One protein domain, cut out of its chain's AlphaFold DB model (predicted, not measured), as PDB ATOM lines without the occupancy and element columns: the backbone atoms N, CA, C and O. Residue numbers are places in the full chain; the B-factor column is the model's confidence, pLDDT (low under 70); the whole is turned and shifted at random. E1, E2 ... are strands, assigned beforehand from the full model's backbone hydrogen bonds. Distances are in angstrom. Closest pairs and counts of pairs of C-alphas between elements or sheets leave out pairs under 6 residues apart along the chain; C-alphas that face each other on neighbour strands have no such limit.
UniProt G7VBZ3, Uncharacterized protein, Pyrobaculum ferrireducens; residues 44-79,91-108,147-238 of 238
ATOM      1  N   LEU A  44     -44.472   2.704 -38.056       90.81
ATOM      2  CA  LEU A  44     -44.009   1.405 -38.510       90.81
ATOM      3  C   LEU A  44     -45.185   0.681 -39.163       90.81
ATOM      4  O   LEU A  44     -46.144   0.291 -38.499       90.81
ATOM      5  N   GLN A  45     -45.116   0.516 -40.483       88.25
ATOM      6  CA  GLN A  45     -46.139  -0.160 -41.287       88.25
ATOM      7  C   GLN A  45     -45.951  -1.684 -41.252       88.25
ATOM      8  O   GLN A  45     -45.806  -2.336 -42.281       88.25
ATOM      9  N   LEU A  46     -45.895  -2.241 -40.044       90.62
ATOM     10  CA  LEU A  46     -45.770  -3.673 -39.799       90.62
ATOM     11  C   LEU A  46     -47.086  -4.199 -39.230       90.62
ATOM     12  O   LEU A  46     -47.738  -3.540 -38.412       90.62
ATOM     13  N   GLU A  47     -47.471  -5.395 -39.662       94.19
ATOM     14  CA  GLU A  47     -48.582  -6.108 -39.046       94.19
ATOM     15  C   GLU A  47     -48.211  -6.455 -37.603       94.19
ATOM     16  O   GLU A  47     -47.096  -6.895 -37.328       94.19
ATOM     17  N   VAL A  48     -49.134  -6.223 -36.670       94.00
ATOM     18  CA  VAL A  48     -48.928  -6.478 -35.241       94.00
ATOM     19  C   VAL A  48     -50.028  -7.397 -34.751       94.00
ATOM     20  O   VAL A  48     -51.208  -7.077 -34.904       94.00
ATOM     21  N   VAL A  49     -49.629  -8.471 -34.077       94.19
ATOM     22  CA  VAL A  49     -50.528  -9.373 -33.358       94.19
ATOM     23  C   VAL A  49     -50.204  -9.346 -31.869       94.19
ATOM     24  O   VAL A  49     -49.039  -9.346 -31.476       94.19
ATOM     25  N   CYS A  50     -51.233  -9.318 -31.029       92.81
ATOM     26  CA  CYS A  50     -51.094  -9.325 -29.576       92.81
ATOM     27  C   CYS A  50     -51.668 -10.629 -29.030       92.81
ATOM     28  O   CYS A  50     -52.878 -10.765 -28.876       92.81
ATOM     29  N   LEU A  51     -50.788 -11.603 -28.785       79.19
ATOM     30  CA  LEU A  51     -51.170 -12.946 -28.328       79.19
ATOM     31  C   LEU A  51     -51.321 -13.037 -26.805       79.19
ATOM     32  O   LEU A  51     -51.936 -13.971 -26.300       79.19
ATOM     33  N   GLY A  52     -50.838 -12.016 -26.092       66.44
ATOM     34  CA  GLY A  52     -51.725 -11.252 -25.225       66.44
ATOM     35  C   GLY A  52     -52.229 -11.894 -23.939       66.44
ATOM     36  O   GLY A  52     -53.206 -11.379 -23.430       66.44
ATOM     37  N   VAL A  53     -51.593 -12.924 -23.375       73.38
ATOM     38  CA  VAL A  53     -51.626 -13.207 -21.924       73.38
ATOM     39  C   VAL A  53     -50.599 -14.272 -21.552       73.38
ATOM     40  O   VAL A  53     -50.215 -15.109 -22.370       73.38
ATOM     41  N   PHE A  54     -50.172 -14.237 -20.293       84.50
ATOM     42  CA  PHE A  54     -49.591 -15.411 -19.662       84.50
ATOM     43  C   PHE A  54     -50.691 -16.460 -19.500       84.50
ATOM     44  O   PHE A  54     -51.788 -16.141 -19.045       84.50
ATOM     45  N   THR A  55     -50.449 -17.675 -19.971       89.69
ATOM     46  CA  THR A  55     -51.452 -18.742 -19.984       89.69
ATOM     47  C   THR A  55     -50.863 -19.997 -19.377       89.69
ATOM     48  O   THR A  55     -49.730 -20.360 -19.693       89.69
ATOM     49  N   GLU A  56     -51.658 -20.663 -18.542       93.50
ATOM     50  CA  GLU A  56     -51.360 -22.007 -18.060       93.50
ATOM     51  C   GLU A  56     -51.366 -22.981 -19.236       93.50
ATOM     52  O   GLU A  56     -52.393 -23.202 -19.885       93.50
ATOM     53  N   VAL A  57     -50.199 -23.536 -19.548       94.38
ATOM     54  CA  VAL A  57     -50.033 -24.467 -20.658       94.38
ATOM     55  C   VAL A  57     -49.045 -25.566 -20.296       94.38
ATOM     56  O   VAL A  57     -48.043 -25.333 -19.620       94.38
ATOM     57  N   SER A  58     -49.327 -26.770 -20.785       96.00
ATOM     58  CA  SER A  58     -48.387 -27.886 -20.788       96.00
ATOM     59  C   SER A  58     -47.756 -28.030 -22.169       96.00
ATOM     60  O   SER A  58     -48.439 -27.945 -23.196       96.00
ATOM     61  N   GLY A  59     -46.452 -28.268 -22.213       95.94
ATOM     62  CA  GLY A  59     -45.719 -28.483 -23.453       95.94
ATOM     63  C   GLY A  59     -44.346 -29.090 -23.215       95.94
ATOM     64  O   GLY A  59     -44.002 -29.473 -22.098       95.94
ATOM     65  N   VAL A  60     -43.564 -29.174 -24.283       96.12
ATOM     66  CA  VAL A  60     -42.229 -29.769 -24.281       96.12
ATOM     67  C   VAL A  60     -41.188 -28.661 -24.359       96.12
ATOM     68  O   VAL A  60     -41.259 -27.801 -25.240       96.12
ATOM     69  N   VAL A  61     -40.213 -28.685 -23.455       94.88
ATOM     70  CA  VAL A  61     -39.013 -27.852 -23.556       94.88
ATOM     71  C   VAL A  61     -38.012 -28.568 -24.446       94.88
ATOM     72  O   VAL A  61     -37.680 -29.729 -24.206       94.88
ATOM     73  N   TRP A  62     -37.537 -27.871 -25.471       91.19
ATOM     74  CA  TRP A  62     -36.503 -28.371 -26.373       91.19
ATOM     75  C   TRP A  62     -35.159 -27.738 -26.033       91.19
ATOM     76  O   TRP A  62     -35.100 -26.590 -25.588       91.19
ATOM     77  N   GLY A  63     -34.089 -28.499 -26.237       83.94
ATOM     78  CA  GLY A  63     -32.730 -28.009 -26.087       83.94
ATOM     79  C   GLY A  63     -32.331 -27.020 -27.187       83.94
ATOM     80  O   GLY A  63     -33.084 -26.806 -28.147       83.94
ATOM     81  N   PRO A  64     -31.131 -26.427 -27.061       86.88
ATOM     82  CA  PRO A  64     -30.566 -25.556 -28.082       86.88
ATOM     83  C   PRO A  64     -30.517 -26.233 -29.451       86.88
ATOM     84  O   PRO A  64     -30.322 -27.444 -29.553       86.88
ATOM     85  N   CYS A  65     -30.685 -25.440 -30.504       93.94
ATOM     86  CA  CYS A  65     -30.606 -25.891 -31.889       93.94
ATOM     87  C   CYS A  65     -29.345 -25.355 -32.573       93.94
ATOM     88  O   CYS A  65     -28.741 -24.388 -32.113       93.94
ATOM     89  N   GLU A  66     -28.959 -25.957 -33.699       95.38
ATOM     90  CA  GLU A  66     -27.893 -25.426 -34.553       95.38
ATOM     91  C   GLU A  66     -28.499 -24.867 -35.840       95.38
ATOM     92  O   GLU A  66     -29.315 -25.516 -36.499       95.38
ATOM     93  N   TYR A  67     -28.077 -23.662 -36.216       96.19
ATOM     94  CA  TYR A  67     -28.415 -23.060 -37.500       96.19
ATOM     95  C   TYR A  67     -27.233 -22.248 -38.017       96.19
ATOM     96  O   TYR A  67     -26.722 -21.383 -37.310       96.19
ATOM     97  N   ASN A  68     -26.806 -22.519 -39.250       94.38
ATOM     98  CA  ASN A  68     -25.693 -21.820 -39.906       94.38
ATOM     99  C   ASN A  68     -26.097 -21.158 -41.238       94.38
ATOM    100  O   ASN A  68     -25.242 -20.860 -42.074       94.38
ATOM    101  N   GLY A  69     -27.399 -20.967 -41.462       93.81
ATOM    102  CA  GLY A  69     -27.932 -20.264 -42.625       93.81
ATOM    103  C   GLY A  69     -28.282 -18.804 -42.342       93.81
ATOM    104  O   GLY A  69     -28.136 -18.303 -41.228       93.81
ATOM    105  N   ASP A  70     -28.815 -18.141 -43.363       94.25
ATOM    106  CA  ASP A  70     -29.343 -16.785 -43.246       94.25
ATOM    107  C   ASP A  70     -30.813 -16.808 -42.825       94.25
ATOM    108  O   ASP A  70     -31.569 -17.701 -43.205       94.25
ATOM    109  N   VAL A  71     -31.234 -15.813 -42.049       96.69
ATOM    110  CA  VAL A  71     -32.652 -15.577 -41.755       96.69
ATOM    111  C   VAL A  71     -33.073 -14.320 -42.499       96.69
ATOM    112  O   VAL A  71     -32.586 -13.225 -42.208       96.69
ATOM    113  N   VAL A  72     -33.983 -14.474 -43.458       95.94
ATOM    114  CA  VAL A  72     -34.455 -13.375 -44.307       95.94
ATOM    115  C   VAL A  72     -35.872 -12.993 -43.897       95.94
ATOM    116  O   VAL A  72     -36.764 -13.840 -43.894       95.94
ATOM    117  N   LEU A  73     -36.075 -11.716 -43.561       95.56
ATOM    118  CA  LEU A  73     -37.374 -11.166 -43.167       95.56
ATOM    119  C   LEU A  73     -37.957 -10.283 -44.269       95.56
ATOM    120  O   LEU A  73     -37.245  -9.450 -44.835       95.56
ATOM    121  N   SER A  74     -39.256 -10.423 -44.527       92.00
ATOM    122  CA  SER A  74     -39.999  -9.607 -45.484       92.00
ATOM    123  C   SER A  74     -41.389  -9.223 -44.941       92.00
ATOM    124  O   SER A  74     -42.177 -10.116 -44.630       92.00
ATOM    125  N   PRO A  75     -41.721  -7.923 -44.824       89.75
ATOM    126  CA  PRO A  75     -40.791  -6.799 -44.926       89.75
ATOM    127  C   PRO A  75     -39.730  -6.878 -43.820       89.75
ATOM    128  O   PRO A  75     -39.978  -7.420 -42.745       89.75
ATOM    129  N   SER A  76     -38.540  -6.334 -44.074       89.81
ATOM    130  CA  SER A  76     -37.501  -6.242 -43.047       89.81
ATOM    131  C   SER A  76     -37.831  -5.086 -42.094       89.81
ATOM    132  O   SER A  76     -37.877  -3.938 -42.550       89.81
ATOM    133  N   PRO A  77     -38.082  -5.333 -40.793       92.19
ATOM    134  CA  PRO A  77     -38.289  -4.252 -39.839       92.19
ATOM    135  C   PRO A  77     -37.024  -3.383 -39.745       92.19
ATOM    136  O   PRO A  77     -35.918  -3.932 -39.768       92.19
ATOM    137  N   PRO A  78     -37.143  -2.050 -39.603       93.44
ATOM    138  CA  PRO A  78     -35.995  -1.147 -39.583       93.44
ATOM    139  C   PRO A  78     -35.270  -1.224 -38.233       93.44
ATOM    140  O   PRO A  78     -35.342  -0.296 -37.441       93.44
ATOM    141  N   ILE A  79     -34.606  -2.343 -37.945       94.81
ATOM    142  CA  ILE A  79     -33.911  -2.614 -36.682       94.81
ATOM    143  C   ILE A  79     -32.426  -2.279 -36.832       94.81
ATOM    144  O   ILE A  79     -31.776  -2.663 -37.805       94.81
ATOM    145  N   ALA A  91     -33.840 -22.231 -29.581       94.69
ATOM    146  CA  ALA A  91     -34.564 -23.489 -29.434       94.69
ATOM    147  C   ALA A  91     -35.289 -23.835 -30.736       94.69
ATOM    148  O   ALA A  91     -35.733 -22.942 -31.458       94.69
ATOM    149  N   ALA A  92     -35.474 -25.117 -31.025       95.00
ATOM    150  CA  ALA A  92     -36.306 -25.548 -32.140       95.00
ATOM    151  C   ALA A  92     -37.041 -26.837 -31.788       95.00
ATOM    152  O   ALA A  92     -36.465 -27.730 -31.176       95.00
ATOM    153  N   GLY A  93     -38.307 -26.929 -32.184       93.62
ATOM    154  CA  GLY A  93     -39.185 -28.012 -31.768       93.62
ATOM    155  C   GLY A  93     -40.441 -28.121 -32.620       93.62
ATOM    156  O   GLY A  93     -40.577 -27.473 -33.663       93.62
ATOM    157  N   LYS A  94     -41.363 -28.978 -32.182       92.12
ATOM    158  CA  LYS A  94     -42.605 -29.288 -32.899       92.12
ATOM    159  C   LYS A  94     -43.835 -28.729 -32.191       92.12
ATOM    160  O   LYS A  94     -43.973 -28.870 -30.981       92.12
ATOM    161  N   VAL A  95     -44.753 -28.165 -32.973       93.38
ATOM    162  CA  VAL A  95     -46.116 -27.796 -32.559       93.38
ATOM    163  C   VAL A  95     -47.082 -28.548 -33.471       93.38
ATOM    164  O   VAL A  95     -47.297 -28.186 -34.631       93.38
ATOM    165  N   GLY A  96     -47.612 -29.669 -32.981       90.81
ATOM    166  CA  GLY A  96     -48.267 -30.653 -33.844       90.81
ATOM    167  C   GLY A  96     -47.297 -31.174 -34.913       90.81
ATOM    168  O   GLY A  96     -46.221 -31.669 -34.591       90.81
ATOM    169  N   ASN A  97     -47.657 -31.024 -36.190       92.25
ATOM    170  CA  ASN A  97     -46.833 -31.495 -37.316       92.25
ATOM    171  C   ASN A  97     -45.840 -30.439 -37.835       92.25
ATOM    172  O   ASN A  97     -45.001 -30.739 -38.687       92.25
ATOM    173  N   GLU A  98     -45.922 -29.209 -37.333       94.88
ATOM    174  CA  GLU A  98     -45.148 -28.071 -37.822       94.88
ATOM    175  C   GLU A  98     -43.870 -27.873 -37.002       94.88
ATOM    176  O   GLU A  98     -43.847 -28.084 -35.787       94.88
ATOM    177  N   THR A  99     -42.790 -27.482 -37.678       94.81
ATOM    178  CA  THR A  99     -41.506 -27.132 -37.069       94.81
ATOM    179  C   THR A  99     -41.471 -25.646 -36.757       94.81
ATOM    180  O   THR A  99     -41.724 -24.810 -37.627       94.81
ATOM    181  N   TYR A 100     -41.075 -25.329 -35.530       96.56
ATOM    182  CA  TYR A 100     -40.850 -23.971 -35.071       96.56
ATOM    183  C   TYR A 100     -39.399 -23.794 -34.648       96.56
ATOM    184  O   TYR A 100     -38.823 -24.679 -34.017       96.56
ATOM    185  N   VAL A 101     -38.831 -22.634 -34.966       96.62
ATOM    186  CA  VAL A 101     -37.484 -22.240 -34.546       96.62
ATOM    187  C   VAL A 101     -37.563 -20.899 -33.842       96.62
ATOM    188  O   VAL A 101     -38.213 -19.977 -34.326       96.62
ATOM    189  N   VAL A 102     -36.902 -20.790 -32.700       96.25
ATOM    190  CA  VAL A 102     -36.758 -19.558 -31.937       96.25
ATOM    191  C   VAL A 102     -35.336 -19.069 -32.114       96.25
ATOM    192  O   VAL A 102     -34.386 -19.727 -31.692       96.25
ATOM    193  N   PHE A 103     -35.199 -17.906 -32.733       95.81
ATOM    194  CA  PHE A 103     -33.938 -17.202 -32.844       95.81
ATOM    195  C   PHE A 103     -33.889 -16.030 -31.881       95.81
ATOM    196  O   PHE A 103     -34.896 -15.357 -31.650       95.81
ATOM    197  N   VAL A 104     -32.688 -15.738 -31.396       94.44
ATOM    198  CA  VAL A 104     -32.402 -14.495 -30.687       94.44
ATOM    199  C   VAL A 104     -31.294 -13.754 -31.418       94.44
ATOM    200  O   VAL A 104     -30.341 -14.355 -31.913       94.44
ATOM    201  N   ARG A 105     -31.432 -12.436 -31.527       93.31
ATOM    202  CA  ARG A 105     -30.408 -11.572 -32.109       93.31
ATOM    203  C   ARG A 105     -30.365 -10.239 -31.370       93.31
ATOM    204  O   ARG A 105     -31.417  -9.628 -31.186       93.31
ATOM    205  N   PRO A 106     -29.181  -9.756 -30.968       91.81
ATOM    206  CA  PRO A 106     -29.082  -8.475 -30.296       91.81
ATOM    207  C   PRO A 106     -29.194  -7.305 -31.286       91.81
ATOM    208  O   PRO A 106     -28.666  -7.324 -32.405       91.81
ATOM    209  N   ALA A 107     -29.873  -6.256 -30.842       93.38
ATOM    210  CA  ALA A 107     -29.973  -4.959 -31.491       93.38
ATOM    211  C   ALA A 107     -29.459  -3.856 -30.553       93.38
ATOM    212  O   ALA A 107     -29.162  -4.089 -29.379       93.38
ATOM    213  N   SER A 108     -29.313  -2.645 -31.079       91.50
ATOM    214  CA  SER A 108     -28.831  -1.485 -30.332       91.50
ATOM    215  C   SER A 108     -29.823  -0.336 -30.379       91.50
ATOM    216  O   SER A 108     -30.171   0.153 -31.452       91.50
ATOM    217  N   VAL A 147     -33.751  -9.112 -29.418       93.88
ATOM    218  CA  VAL A 147     -34.828  -9.401 -30.361       93.88
ATOM    219  C   VAL A 147     -35.049 -10.901 -30.409       93.88
ATOM    220  O   VAL A 147     -34.107 -11.652 -30.663       93.88
ATOM    221  N   LEU A 148     -36.289 -11.333 -30.206       94.88
ATOM    222  CA  LEU A 148     -36.697 -12.723 -30.345       94.88
ATOM    223  C   LEU A 148     -37.578 -12.882 -31.576       94.88
ATOM    224  O   LEU A 148     -38.512 -12.111 -31.791       94.88
ATOM    225  N   LEU A 149     -37.268 -13.898 -32.372       96.56
ATOM    226  CA  LEU A 149     -37.986 -14.252 -33.583       96.56
ATOM    227  C   LEU A 149     -38.411 -15.717 -33.497       96.56
ATOM    228  O   LEU A 149     -37.564 -16.605 -33.486       96.56
ATOM    229  N   VAL A 150     -39.717 -15.976 -33.494       96.75
ATOM    230  CA  VAL A 150     -40.259 -17.332 -33.635       96.75
ATOM    231  C   VAL A 150     -40.688 -17.548 -35.076       96.75
ATOM    232  O   VAL A 150     -41.575 -16.850 -35.554       96.75
ATOM    233  N   VAL A 151     -40.098 -18.522 -35.759       97.81
ATOM    234  CA  VAL A 151     -40.397 -18.866 -37.153       97.81
ATOM    235  C   VAL A 151     -41.165 -20.178 -37.209       97.81
ATOM    236  O   VAL A 151     -40.642 -21.210 -36.792       97.81
ATOM    237  N   ASN A 152     -42.371 -20.155 -37.776       96.81
ATOM    238  CA  ASN A 152     -43.018 -21.353 -38.298       96.81
ATOM    239  C   ASN A 152     -42.391 -21.675 -39.657       96.81
ATOM    240  O   ASN A 152     -42.684 -21.027 -40.665       96.81
ATOM    241  N   VAL A 153     -41.524 -22.683 -39.677       95.56
ATOM    242  CA  VAL A 153     -40.725 -23.047 -40.852       95.56
ATOM    243  C   VAL A 153     -41.610 -23.522 -42.000       95.56
ATOM    244  O   VAL A 153     -41.346 -23.213 -43.157       95.56
ATOM    245  N   ASN A 154     -42.688 -24.238 -41.680       94.94
ATOM    246  CA  ASN A 154     -43.600 -24.805 -42.666       94.94
ATOM    247  C   ASN A 154     -44.436 -23.744 -43.389       94.94
ATOM    248  O   ASN A 154     -44.835 -23.972 -44.527       94.94
ATOM    249  N   LYS A 155     -44.713 -22.609 -42.736       95.44
ATOM    250  CA  LYS A 155     -45.529 -21.517 -43.295       95.44
ATOM    251  C   LYS A 155     -44.714 -20.297 -43.719       95.44
ATOM    252  O   LYS A 155     -45.279 -19.372 -44.288       95.44
ATOM    253  N   SER A 156     -43.418 -20.277 -43.411       95.69
ATOM    254  CA  SER A 156     -42.543 -19.112 -43.591       95.69
ATOM    255  C   SER A 156     -43.075 -17.847 -42.903       95.69
ATOM    256  O   SER A 156     -42.903 -16.740 -43.408       95.69
ATOM    257  N   VAL A 157     -43.710 -18.008 -41.737       96.19
ATOM    258  CA  VAL A 157     -44.243 -16.907 -40.916       96.19
ATOM    259  C   VAL A 157     -43.371 -16.733 -39.679       96.19
ATOM    260  O   VAL A 157     -43.065 -17.702 -38.985       96.19
ATOM    261  N   GLY A 158     -42.985 -15.494 -39.398       96.50
ATOM    262  CA  GLY A 158     -42.186 -15.079 -38.255       96.50
ATOM    263  C   GLY A 158     -42.951 -14.143 -37.323       96.50
ATOM    264  O   GLY A 158     -43.625 -13.221 -37.774       96.50
ATOM    265  N   TYR A 159     -42.784 -14.355 -36.020       96.31
ATOM    266  CA  TYR A 159     -43.268 -13.486 -34.951       96.31
ATOM    267  C   TYR A 159     -42.062 -12.842 -34.270       96.31
ATOM    268  O   TYR A 159     -41.290 -13.534 -33.605       96.31
ATOM    269  N   LEU A 160     -41.875 -11.538 -34.473       95.75
ATOM    270  CA  LEU A 160     -40.727 -10.786 -33.963       95.75
ATOM    271  C   LEU A 160     -41.140  -9.875 -32.805       95.75
ATOM    272  O   LEU A 160     -42.057  -9.069 -32.949       95.75
ATOM    273  N   THR A 161     -40.443  -9.960 -31.673       94.38
ATOM    274  CA  THR A 161     -40.689  -9.125 -30.487       94.38
ATOM    275  C   THR A 161     -39.384  -8.666 -29.842       94.38
ATOM    276  O   THR A 161     -38.339  -9.292 -30.011       94.38
ATOM    277  N   PHE A 162     -39.449  -7.586 -29.066       93.12
ATOM    278  CA  PHE A 162     -38.322  -7.052 -28.302       93.12
ATOM    279  C   PHE A 162     -38.521  -7.277 -26.808       93.12
ATOM    280  O   PHE A 162     -39.657  -7.282 -26.331       93.12
ATOM    281  N   VAL A 163     -37.419  -7.391 -26.069       88.38
ATOM    282  CA  VAL A 163     -37.391  -7.176 -24.616       88.38
ATOM    283  C   VAL A 163     -36.795  -5.803 -24.347       88.38
ATOM    284  O   VAL A 163     -35.620  -5.566 -24.612       88.38
ATOM    285  N   TYR A 164     -37.606  -4.904 -23.794       81.94
ATOM    286  CA  TYR A 164     -37.183  -3.566 -23.377       81.94
ATOM    287  C   TYR A 164     -36.716  -3.538 -21.920       81.94
ATOM    288  O   TYR A 164     -35.856  -2.737 -21.555       81.94
ATOM    289  N   ARG A 165     -37.266  -4.428 -21.083       73.50
ATOM    290  CA  ARG A 165     -36.897  -4.556 -19.671       73.50
ATOM    291  C   ARG A 165     -37.103  -5.987 -19.182       73.50
ATOM    292  O   ARG A 165     -38.239  -6.433 -19.067       73.50
ATOM    293  N   ALA A 166     -36.021  -6.678 -18.835       61.81
ATOM    294  CA  ALA A 166     -36.057  -7.983 -18.173       61.81
ATOM    295  C   ALA A 166     -34.804  -8.168 -17.296       61.81
ATOM    296  O   ALA A 166     -33.772  -7.561 -17.588       61.81
ATOM    297  N   PRO A 167     -34.863  -8.985 -16.227       51.44
ATOM    298  CA  PRO A 167     -33.684  -9.315 -15.425       51.44
ATOM    299  C   PRO A 167     -32.777 -10.316 -16.155       51.44
ATOM    300  O   PRO A 167     -31.589 -10.410 -15.865       51.44
ATOM    301  N   THR A 168     -33.353 -11.063 -17.100       54.69
ATOM    302  CA  THR A 168     -32.707 -12.090 -17.905       54.69
ATOM    303  C   THR A 168     -32.856 -11.746 -19.389       54.69
ATOM    304  O   THR A 168     -33.980 -11.534 -19.848       54.69
ATOM    305  N   PRO A 169     -31.746 -11.708 -20.143       63.97
ATOM    306  CA  PRO A 169     -31.758 -11.683 -21.603       63.97
ATOM    307  C   PRO A 169     -32.587 -12.837 -22.190       63.97
ATOM    308  O   PRO A 169     -32.708 -13.891 -21.554       63.97
ATOM    309  N   PHE A 170     -33.104 -12.692 -23.416       69.69
ATOM    310  CA  PHE A 170     -33.861 -13.767 -24.087       69.69
ATOM    311  C   PHE A 170     -33.058 -15.076 -24.191       69.69
ATOM    312  O   PHE A 170     -33.640 -16.156 -24.128       69.69
ATOM    313  N   HIS A 171     -31.727 -14.979 -24.263       70.38
ATOM    314  CA  HIS A 171     -30.791 -16.111 -24.354       70.38
ATOM    315  C   HIS A 171     -30.855 -17.080 -23.158       70.38
ATOM    316  O   HIS A 171     -30.345 -18.189 -23.254       70.38
ATOM    317  N   ASN A 172     -31.486 -16.693 -22.042       77.75
ATOM    318  CA  ASN A 172     -31.642 -17.540 -20.851       77.75
ATOM    319  C   ASN A 172     -33.092 -17.986 -20.605       77.75
ATOM    320  O   ASN A 172     -33.372 -18.646 -19.605       77.75
ATOM    321  N   ALA A 173     -34.031 -17.592 -21.465       84.25
ATOM    322  CA  ALA A 173     -35.442 -17.877 -21.254       84.25
ATOM    323  C   ALA A 173     -35.806 -19.292 -21.728       84.25
ATOM    324  O   ALA A 173     -35.459 -19.699 -22.839       84.25
ATOM    325  N   THR A 174     -36.558 -20.030 -20.911       90.50
ATOM    326  CA  THR A 174     -37.087 -21.345 -21.298       90.50
ATOM    327  C   THR A 174     -38.147 -21.186 -22.383       90.50
ATOM    328  O   THR A 174     -39.095 -20.416 -22.217       90.50
ATOM    329  N   VAL A 175     -38.018 -21.944 -23.472       93.44
ATOM    330  CA  VAL A 175     -39.011 -22.006 -24.551       93.44
ATOM    331  C   VAL A 175     -39.806 -23.301 -24.437       93.44
ATOM    332  O   VAL A 175     -39.231 -24.387 -24.371       93.44
ATOM    333  N   VAL A 176     -41.130 -23.183 -24.446       95.44
ATOM    334  CA  VAL A 176     -42.065 -24.306 -24.351       95.44
ATOM    335  C   VAL A 176     -42.850 -24.421 -25.654       95.44
ATOM    336  O   VAL A 176     -43.501 -23.473 -26.094       95.44
ATOM    337  N   PHE A 177     -42.811 -25.603 -26.260       95.81
ATOM    338  CA  PHE A 177     -43.555 -25.936 -27.470       95.81
ATOM    339  C   PHE A 177     -44.797 -26.733 -27.071       95.81
ATOM    340  O   PHE A 177     -44.694 -27.840 -26.540       95.81
ATOM    341  N   SER A 178     -45.977 -26.161 -27.293       94.75
ATOM    342  CA  SER A 178     -47.262 -26.800 -26.998       94.75
ATOM    343  C   SER A 178     -48.104 -26.908 -28.265       94.75
ATOM    344  O   SER A 178     -47.848 -26.223 -29.249       94.75
ATOM    345  N   ASN A 179     -49.152 -27.732 -28.250       91.94
ATOM    346  CA  ASN A 179     -50.028 -27.970 -29.405       91.94
ATOM    347  C   ASN A 179     -50.690 -26.697 -29.962       91.94
ATOM    348  O   ASN A 179     -51.102 -26.671 -31.123       91.94
ATOM    349  N   SER A 180     -50.804 -25.654 -29.141       90.56
ATOM    350  CA  SER A 180     -51.382 -24.355 -29.489       90.56
ATOM    351  C   SER A 180     -50.362 -23.330 -29.998       90.56
ATOM    352  O   SER A 180     -50.778 -22.310 -30.551       90.56
ATOM    353  N   GLY A 181     -49.054 -23.543 -29.832       93.31
ATOM    354  CA  GLY A 181     -48.030 -22.582 -30.254       93.31
ATOM    355  C   GLY A 181     -46.736 -22.654 -29.448       93.31
ATOM    356  O   GLY A 181     -46.509 -23.583 -28.672       93.31
ATOM    357  N   VAL A 182     -45.895 -21.634 -29.629       94.88
ATOM    358  CA  VAL A 182     -44.633 -21.471 -28.893       94.88
ATOM    359  C   VAL A 182     -44.786 -20.424 -27.799       94.88
ATOM    360  O   VAL A 182     -45.316 -19.328 -28.024       94.88
ATOM    361  N   TYR A 183     -44.277 -20.773 -26.625       94.56
ATOM    362  CA  TYR A 183     -44.376 -20.011 -25.395       94.56
ATOM    363  C   TYR A 183     -42.993 -19.772 -24.795       94.56
ATOM    364  O   TYR A 183     -42.065 -20.549 -25.020       94.56
ATOM    365  N   ILE A 184     -42.862 -18.706 -24.012       91.88
ATOM    366  CA  ILE A 184     -41.618 -18.341 -23.340       91.88
ATOM    367  C   ILE A 184     -41.847 -18.080 -21.851       91.88
ATOM    368  O   ILE A 184     -42.822 -17.437 -21.454       91.88
ATOM    369  N   ALA A 185     -40.933 -18.585 -21.026       90.44
ATOM    370  CA  ALA A 185     -40.892 -18.325 -19.596       90.44
ATOM    371  C   ALA A 185     -40.185 -16.994 -19.338       90.44
ATOM    372  O   ALA A 185     -38.978 -16.866 -19.541       90.44
ATOM    373  N   LEU A 186     -40.947 -16.004 -18.888       87.06
ATOM    374  CA  LEU A 186     -40.453 -14.685 -18.508       87.06
ATOM    375  C   LEU A 186     -41.170 -14.222 -17.241       87.06
ATOM    376  O   LEU A 186     -42.306 -14.636 -17.008       87.06
ATOM    377  N   PRO A 187     -40.559 -13.343 -16.432       83.12
ATOM    378  CA  PRO A 187     -41.289 -12.716 -15.344       83.12
ATOM    379  C   PRO A 187     -42.435 -11.863 -15.902       83.12
ATOM    380  O   PRO A 187     -42.270 -11.178 -16.909       83.12
ATOM    381  N   GLU A 188     -43.584 -11.847 -15.223       81.81
ATOM    382  CA  GLU A 188     -44.774 -11.127 -15.706       81.81
ATOM    383  C   GLU A 188     -44.574  -9.614 -15.861       81.81
ATOM    384  O   GLU A 188     -45.259  -8.975 -16.666       81.81
ATOM    385  N   TRP A 189     -43.628  -9.057 -15.100       82.56
ATOM    386  CA  TRP A 189     -43.233  -7.653 -15.151       82.56
ATOM    387  C   TRP A 189     -42.267  -7.329 -16.299       82.56
ATOM    388  O   TRP A 189     -41.936  -6.156 -16.482       82.56
ATOM    389  N   ALA A 190     -41.799  -8.327 -17.063       85.44
ATOM    390  CA  ALA A 190     -40.955  -8.089 -18.226       85.44
ATOM    391  C   ALA A 190     -41.698  -7.238 -19.264       85.44
ATOM    392  O   ALA A 190     -42.812  -7.561 -19.691       85.44
ATOM    393  N   GLU A 191     -41.054  -6.164 -19.710       87.75
ATOM    394  CA  GLU A 191     -41.577  -5.323 -20.778       87.75
ATOM    395  C   GLU A 191     -41.161  -5.925 -22.120       87.75
ATOM    396  O   GLU A 191     -40.087  -5.641 -22.654       87.75
ATOM    397  N   VAL A 192     -42.015  -6.806 -22.634       90.12
ATOM    398  CA  VAL A 192     -41.853  -7.458 -23.937       90.12
ATOM    399  C   VAL A 192     -42.906  -6.932 -24.887       90.12
ATOM    400  O   VAL A 192     -44.070  -6.834 -24.504       90.12
ATOM    401  N   GLY A 193     -42.531  -6.613 -26.119       93.12
ATOM    402  CA  GLY A 193     -43.495  -6.189 -27.122       93.12
ATOM    403  C   GLY A 193     -42.865  -5.545 -28.342       93.12
ATOM    404  O   GLY A 193     -41.675  -5.699 -28.609       93.12
ATOM    405  N   VAL A 194     -43.683  -4.782 -29.061       94.81
ATOM    406  CA  VAL A 194     -43.293  -4.021 -30.256       94.81
ATOM    407  C   VAL A 194     -43.879  -2.613 -30.214       94.81
ATOM    408  O   VAL A 194     -44.653  -2.293 -29.319       94.81
ATOM    409  N   LYS A 195     -43.539  -1.748 -31.173       94.75
ATOM    410  CA  LYS A 195     -44.075  -0.382 -31.261       94.75
ATOM    411  C   LYS A 195     -44.781  -0.176 -32.598       94.75
ATOM    412  O   LYS A 195     -44.397  -0.752 -33.602       94.75
ATOM    413  N   ARG A 196     -45.813   0.667 -32.649       94.00
ATOM    414  CA  ARG A 196     -46.383   1.129 -33.937       94.00
ATOM    415  C   ARG A 196     -45.733   2.407 -34.445       94.00
ATOM    416  O   ARG A 196     -45.887   2.747 -35.613       94.00
ATOM    417  N   GLU A 197     -45.017   3.101 -33.574       93.31
ATOM    418  CA  GLU A 197     -44.352   4.357 -33.877       93.31
ATOM    419  C   GLU A 197     -42.997   4.393 -33.171       93.31
ATOM    420  O   GLU A 197     -42.874   3.973 -32.018       93.31
ATOM    421  N   VAL A 198     -41.970   4.876 -33.863       92.06
ATOM    422  CA  VAL A 198     -40.641   5.129 -33.295       92.06
ATOM    423  C   VAL A 198     -40.768   6.159 -32.173       92.06
ATOM    424  O   VAL A 198     -41.393   7.194 -32.378       92.06
ATOM    425  N   LEU A 199     -40.186   5.887 -30.994       90.69
ATOM    426  CA  LEU A 199     -40.397   6.656 -29.748       90.69
ATOM    427  C   LEU A 199     -41.829   6.601 -29.185       90.69
ATOM    428  O   LEU A 199     -42.101   7.194 -28.142       90.69
ATOM    429  N   GLY A 200     -42.730   5.858 -29.827       91.44
ATOM    430  CA  GLY A 200     -44.069   5.596 -29.324       91.44
ATOM    431  C   GLY A 200     -44.080   4.623 -28.138       91.44
ATOM    432  O   GLY A 200     -43.039   4.065 -27.752       91.44
ATOM    433  N   PRO A 201     -45.267   4.394 -27.552       92.69
ATOM    434  CA  PRO A 201     -45.439   3.438 -26.468       92.69
ATOM    435  C   PRO A 201     -45.212   2.000 -26.948       92.69
ATOM    436  O   PRO A 201     -45.482   1.655 -28.102       92.69
ATOM    437  N   VAL A 202     -44.749   1.149 -26.032       92.88
ATOM    438  CA  VAL A 202     -44.654  -0.294 -26.259       92.88
ATOM    439  C   VAL A 202     -46.055  -0.899 -26.242       92.88
ATOM    440  O   VAL A 202     -46.812  -0.740 -25.287       92.88
ATOM    441  N   LEU A 203     -46.392  -1.631 -27.298       93.56
ATOM    442  CA  LEU A 203     -47.511  -2.560 -27.323       93.56
ATOM    443  C   LEU A 203     -47.065  -3.853 -26.650       93.56
ATOM    444  O   LEU A 203     -46.417  -4.707 -27.265       93.56
ATOM    445  N   SER A 204     -47.357  -3.951 -25.356       91.06
ATOM    446  CA  SER A 204     -46.937  -5.072 -24.524       91.06
ATOM    447  C   SER A 204     -47.514  -6.396 -25.024       91.06
ATOM    448  O   SER A 204     -48.692  -6.483 -25.357       91.06
ATOM    449  N   ARG A 205     -46.692  -7.449 -24.995       90.75
ATOM    450  CA  ARG A 205     -47.057  -8.837 -25.329       90.75
ATOM    451  C   ARG A 205     -47.578  -8.988 -26.764       90.75
ATOM    452  O   ARG A 205     -48.441  -9.823 -27.045       90.75
ATOM    453  N   CYS A 206     -47.037  -8.166 -27.657       93.62
ATOM    454  CA  CYS A 206     -47.324  -8.179 -29.083       93.62
ATOM    455  C   CYS A 206     -46.062  -8.479 -29.892       93.62
ATOM    456  O   CYS A 206     -44.942  -8.277 -29.426       93.62
ATOM    457  N   SER A 207     -46.245  -8.934 -31.123       95.00
ATOM    458  CA  SER A 207     -45.167  -9.225 -32.063       95.00
ATOM    459  C   SER A 207     -45.499  -8.649 -33.431       95.00
ATOM    460  O   SER A 207     -46.673  -8.557 -33.798       95.00
ATOM    461  N   TYR A 208     -44.469  -8.281 -34.189       95.69
ATOM    462  CA  TYR A 208     -44.639  -8.082 -35.619       95.69
ATOM    463  C   TYR A 208     -44.827  -9.430 -36.296       95.69
ATOM    464  O   TYR A 208     -44.104 -10.378 -35.978       95.69
ATOM    465  N   VAL A 209     -45.753  -9.490 -37.246       94.94
ATOM    466  CA  VAL A 209     -45.896 -10.622 -38.159       94.94
ATOM    467  C   VAL A 209     -45.133 -10.287 -39.433       94.94
ATOM    468  O   VAL A 209     -45.348  -9.241 -40.045       94.94
ATOM    469  N   VAL A 210     -44.190 -11.148 -39.798       95.12
ATOM    470  CA  VAL A 210     -43.335 -10.990 -40.981       95.12
ATOM    471  C   VAL A 210     -43.235 -12.314 -41.717       95.12
ATOM    472  O   VAL A 210     -43.296 -13.375 -41.099       95.12
ATOM    473  N   ASN A 211     -43.007 -12.286 -43.026       97.00
ATOM    474  CA  ASN A 211     -42.539 -13.482 -43.711       97.00
ATOM    475  C   ASN A 211     -41.086 -13.723 -43.302       97.00
ATOM    476  O   ASN A 211     -40.255 -12.817 -43.384       97.00
ATOM    477  N   ALA A 212     -40.779 -14.936 -42.861       96.81
ATOM    478  CA  ALA A 212     -39.458 -15.339 -42.408       96.81
ATOM    479  C   ALA A 212     -39.021 -16.591 -43.166       96.81
ATOM    480  O   ALA A 212     -39.645 -17.647 -43.064       96.81
ATOM    481  N   THR A 213     -37.942 -16.465 -43.931       95.25
ATOM    482  CA  THR A 213     -37.367 -17.565 -44.711       95.25
ATOM    483  C   THR A 213     -36.068 -18.022 -44.065       95.25
ATOM    484  O   THR A 213     -35.204 -17.197 -43.759       95.25
ATOM    485  N   ILE A 214     -35.941 -19.337 -43.877       96.06
ATOM    486  CA  ILE A 214     -34.722 -20.011 -43.424       96.06
ATOM    487  C   ILE A 214     -34.442 -21.222 -44.314       96.06
ATOM    488  O   ILE A 214     -35.364 -21.808 -44.882       96.06
ATOM    489  N   ASP A 215     -33.179 -21.624 -44.407       95.31
ATOM    490  CA  ASP A 215     -32.781 -22.841 -45.110       95.31
ATOM    491  C   ASP A 215     -32.878 -24.045 -44.165       95.31
ATOM    492  O   ASP A 215     -32.027 -24.259 -43.303       95.31
ATOM    493  N   VAL A 216     -33.923 -24.855 -44.323       93.56
ATOM    494  CA  VAL A 216     -34.181 -26.005 -43.441       93.56
ATOM    495  C   VAL A 216     -33.052 -27.035 -43.482       93.56
ATOM    496  O   VAL A 216     -32.812 -27.704 -42.481       93.56
ATOM    497  N   SER A 217     -32.309 -27.140 -44.590       96.06
ATOM    498  CA  SER A 217     -31.175 -28.070 -44.689       96.06
ATOM    499  C   SER A 217     -30.015 -27.701 -43.755       96.06
ATOM    500  O   SER A 217     -29.187 -28.546 -43.415       96.06
ATOM    501  N   LYS A 218     -29.987 -26.442 -43.303       96.50
ATOM    502  CA  LYS A 218     -29.007 -25.872 -42.374       96.50
ATOM    503  C   LYS A 218     -29.483 -25.859 -40.923       96.50
ATOM    504  O   LYS A 218     -28.753 -25.386 -40.055       96.50
ATOM    505  N   LEU A 219     -30.697 -26.342 -40.654       96.12
ATOM    506  CA  LEU A 219     -31.277 -26.416 -39.318       96.12
ATOM    507  C   LEU A 219     -31.092 -27.814 -38.731       96.12
ATOM    508  O   LEU A 219     -31.524 -28.810 -39.312       96.12
ATOM    509  N   ARG A 220     -30.540 -27.879 -37.521       95.06
ATOM    510  CA  ARG A 220     -30.556 -29.080 -36.685       95.06
ATOM    511  C   ARG A 220     -31.344 -28.789 -35.422       95.06
ATOM    512  O   ARG A 220     -31.033 -27.854 -34.687       95.06
ATOM    513  N   LEU A 221     -32.389 -29.578 -35.200       93.00
ATOM    514  CA  LEU A 221     -33.190 -29.487 -33.984       93.00
ATOM    515  C   LEU A 221     -32.367 -29.986 -32.793       93.00
ATOM    516  O   LEU A 221     -31.581 -30.921 -32.940       93.00
ATOM    517  N   GLY A 222     -32.578 -29.373 -31.629       86.69
ATOM    518  CA  GLY A 222     -32.119 -29.941 -30.366       86.69
ATOM    519  C   GLY A 222     -32.935 -31.176 -29.980       86.69
ATOM    520  O   GLY A 222     -33.847 -31.590 -30.699       86.69
ATOM    521  N   GLU A 223     -32.639 -31.749 -28.818       91.31
ATOM    522  CA  GLU A 223     -33.427 -32.850 -28.257       91.31
ATOM    523  C   GLU A 223     -34.572 -32.330 -27.365       91.31
ATOM    524  O   GLU A 223     -34.446 -31.263 -26.752       91.31
ATOM    525  N   PRO A 224     -35.691 -33.067 -27.248       93.50
ATOM    526  CA  PRO A 224     -36.689 -32.801 -26.220       93.50
ATOM    527  C   PRO A 224     -36.072 -33.060 -24.842       93.50
ATOM    528  O   PRO A 224     -35.567 -34.150 -24.589       93.50
ATOM    529  N   LEU A 225     -36.131 -32.081 -23.940       93.69
ATOM    530  CA  LEU A 225     -35.504 -32.186 -22.622       93.69
ATOM    531  C   LEU A 225     -36.478 -32.719 -21.569       93.69
ATOM    532  O   LEU A 225     -36.192 -33.699 -20.887       93.69
ATOM    533  N   TYR A 226     -37.623 -32.056 -21.407       95.19
ATOM    534  CA  TYR A 226     -38.639 -32.419 -20.418       95.19
ATOM    535  C   TYR A 226     -39.979 -31.745 -20.725       95.19
ATOM    536  O   TYR A 226     -40.057 -30.761 -21.464       95.19
ATOM    537  N   ASN A 227     -41.045 -32.270 -20.121       96.56
ATOM    538  CA  ASN A 227     -42.356 -31.631 -20.139       96.56
ATOM    539  C   ASN A 227     -42.413 -30.530 -19.079       96.56
ATOM    540  O   ASN A 227     -42.027 -30.751 -17.931       96.56
ATOM    541  N   ALA A 228     -42.937 -29.368 -19.446       95.69
ATOM    542  CA  ALA A 228     -43.165 -28.251 -18.541       95.69
ATOM    543  C   ALA A 228     -44.654 -27.910 -18.501       95.69
ATOM    544  O   ALA A 228     -45.337 -27.968 -19.523       95.69
ATOM    545  N   THR A 229     -45.146 -27.553 -17.317       96.19
ATOM    546  CA  THR A 229     -46.483 -26.984 -17.114       96.19
ATOM    547  C   THR A 229     -46.349 -25.741 -16.256       96.19
ATOM    548  O   THR A 229     -45.584 -25.745 -15.292       96.19
ATOM    549  N   GLY A 230     -47.066 -24.688 -16.621       93.75
ATOM    550  CA  GLY A 230     -47.084 -23.440 -15.877       93.75
ATOM    551  C   GLY A 230     -47.594 -22.279 -16.716       93.75
ATOM    552  O   GLY A 230     -48.030 -22.446 -17.858       93.75
ATOM    553  N   SER A 231     -47.484 -21.092 -16.135       93.00
ATOM    554  CA  SER A 231     -47.853 -19.828 -16.759       93.00
ATOM    555  C   SER A 231     -46.737 -19.313 -17.673       93.00
ATOM    556  O   SER A 231     -45.659 -18.936 -17.208       93.00
ATOM    557  N   PHE A 232     -46.986 -19.278 -18.985       93.25
ATOM    558  CA  PHE A 232     -46.012 -18.815 -19.981       93.25
ATOM    559  C   PHE A 232     -46.601 -17.756 -20.917       93.25
ATOM    560  O   PHE A 232     -47.796 -17.765 -21.216       93.25
ATOM    561  N   LEU A 233     -45.752 -16.865 -21.439       91.75
ATOM    562  CA  LEU A 233     -46.153 -15.878 -22.441       91.75
ATOM    563  C   LEU A 233     -46.190 -16.522 -23.830       91.75
ATOM    564  O   LEU A 233     -45.187 -17.059 -24.296       91.75
ATOM    565  N   ARG A 234     -47.324 -16.426 -24.527       92.88
ATOM    566  CA  ARG A 234     -47.449 -16.895 -25.914       92.88
ATOM    567  C   ARG A 234     -46.801 -15.915 -26.893       92.88
ATOM    568  O   ARG A 234     -47.138 -14.734 -26.880       92.88
ATOM    569  N   ILE A 235     -45.937 -16.421 -27.777       90.50
ATOM    570  CA  ILE A 235     -45.252 -15.610 -28.804       90.50
ATOM    571  C   ILE A 235     -45.724 -15.938 -30.222       90.50
ATOM    572  O   ILE A 235     -45.726 -15.063 -31.081       90.50
ATOM    573  N   SER A 236     -46.168 -17.170 -30.475       88.44
ATOM    574  CA  SER A 236     -46.713 -17.561 -31.782       88.44
ATOM    575  C   SER A 236     -48.010 -18.355 -31.660       88.44
ATOM    576  O   SER A 236     -48.299 -18.992 -30.637       88.44
ATOM    577  N   THR A 237     -48.807 -18.316 -32.724       82.44
ATOM    578  CA  THR A 237     -49.926 -19.239 -32.926       82.44
ATOM    579  C   THR A 237     -49.512 -20.368 -33.854       82.44
ATOM    580  O   THR A 237     -48.590 -20.200 -34.654       82.44
ATOM    581  N   ARG A 238     -50.219 -21.497 -33.741       73.62
ATOM    582  CA  ARG A 238     -50.157 -22.566 -34.735       73.62
ATOM    583  C   ARG A 238     -50.590 -22.055 -36.105       73.62
ATOM    584  O   ARG A 238     -51.593 -21.315 -36.164       73.62
TER     585      ARG A 238
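This is residues 44 to 79, 91 to 108 and 147 to 238 of the 238 residues of an uncharacterized protein of Pyrobaculum ferrireducens (UniProt G7VBZ3). A strongly twisted, branched sheet of nine strands has a small closed barrel of four strands, E2, E8, E9 and E13, packed on it at E4. In the barrel the long, bent strands E2 and E13 run side by side and close round with the short hairpin of E8 and E9; the sheet spreads from E4 through E5 and E6 to E7, beyond which lie two branches, E10 with E11 and E12 with E1 and E3. The printed part has 146 residues, with no named helix and thirteen named strands, E1 to E13 along the chain, of the class all strand; neighbour strands are antiparallel. The whole is compact, with a radius of gyration of the C-alphas of 14.2 A and spans of 40 by 33 by 24 A.

E7, residues 157 to 165, has E6, residues 147 to 152, on one side, and E10, residues 191 to 195, and E12, residues 206 to 213, on the other side. Within hydrogen-bond range are N 159 and O 150 at 2.8 A, N 162 and O 193 at 3.0 A, and N 158 and O 210 at 2.7 A. E5, residues 98 to 108, has E6 on one side, with N 103 and O 149 at 2.8 A, and the edge strand E4, residues 91 to 95, on the other side, with N 93 and O 100 at 2.9 A. E11, residues 202 to 204, forms a hairpin with E10, with N 203 and O 194 at 2.7 A. E1, residues 47 to 50, and E3, residues 72 to 74, lie on one side of E12, with N 207 and O 49 at 2.8 A and N 74 and O 211 at 2.8 A. Round the barrel run E2, residues 54 to 62, E8, residues 175 to 178, E9, residues 181 to 184, and E13, residues 224 to 234, with N 60 and O 177 at 2.9 A, N 176 and O 183 at 2.9 A, N 184 and O 233 at 2.9 A, and N 59 and O 228 at 2.9 A. The closest C-alphas of E4 and E8 are those of Val 95 and Ser 178, 5.8 A apart. E2 and E7 are apart.

E1 begins at C-alpha 47, (-48.582, -6.108, -39.046), and E13 ends at C-alpha 234, (-47.449, -16.895, -25.914). From first to last C-alpha E5 is 32.1 A, E7 25.6 A, E12 20.8 A, E2 19.6 A and E13 19.2 A. E2 bends by 82 degrees at residue 57, E12 by 53 degrees at residue 210, and E13 by 101 degrees at residue 231.

The C-alphas farthest apart, those of Leu 199 and Tyr 226, are 40.2 A apart. Residues 80 to 90 and 109 to 146 are not printed; the C-alpha gaps are 22.1 A and 9.9 A. Of the links that are printed whole, none is long. Residues 66 to 67 pair antiparallel with residues 219 to 220. The pLDDT is under 70 at residue 52 and residues 166 to 170.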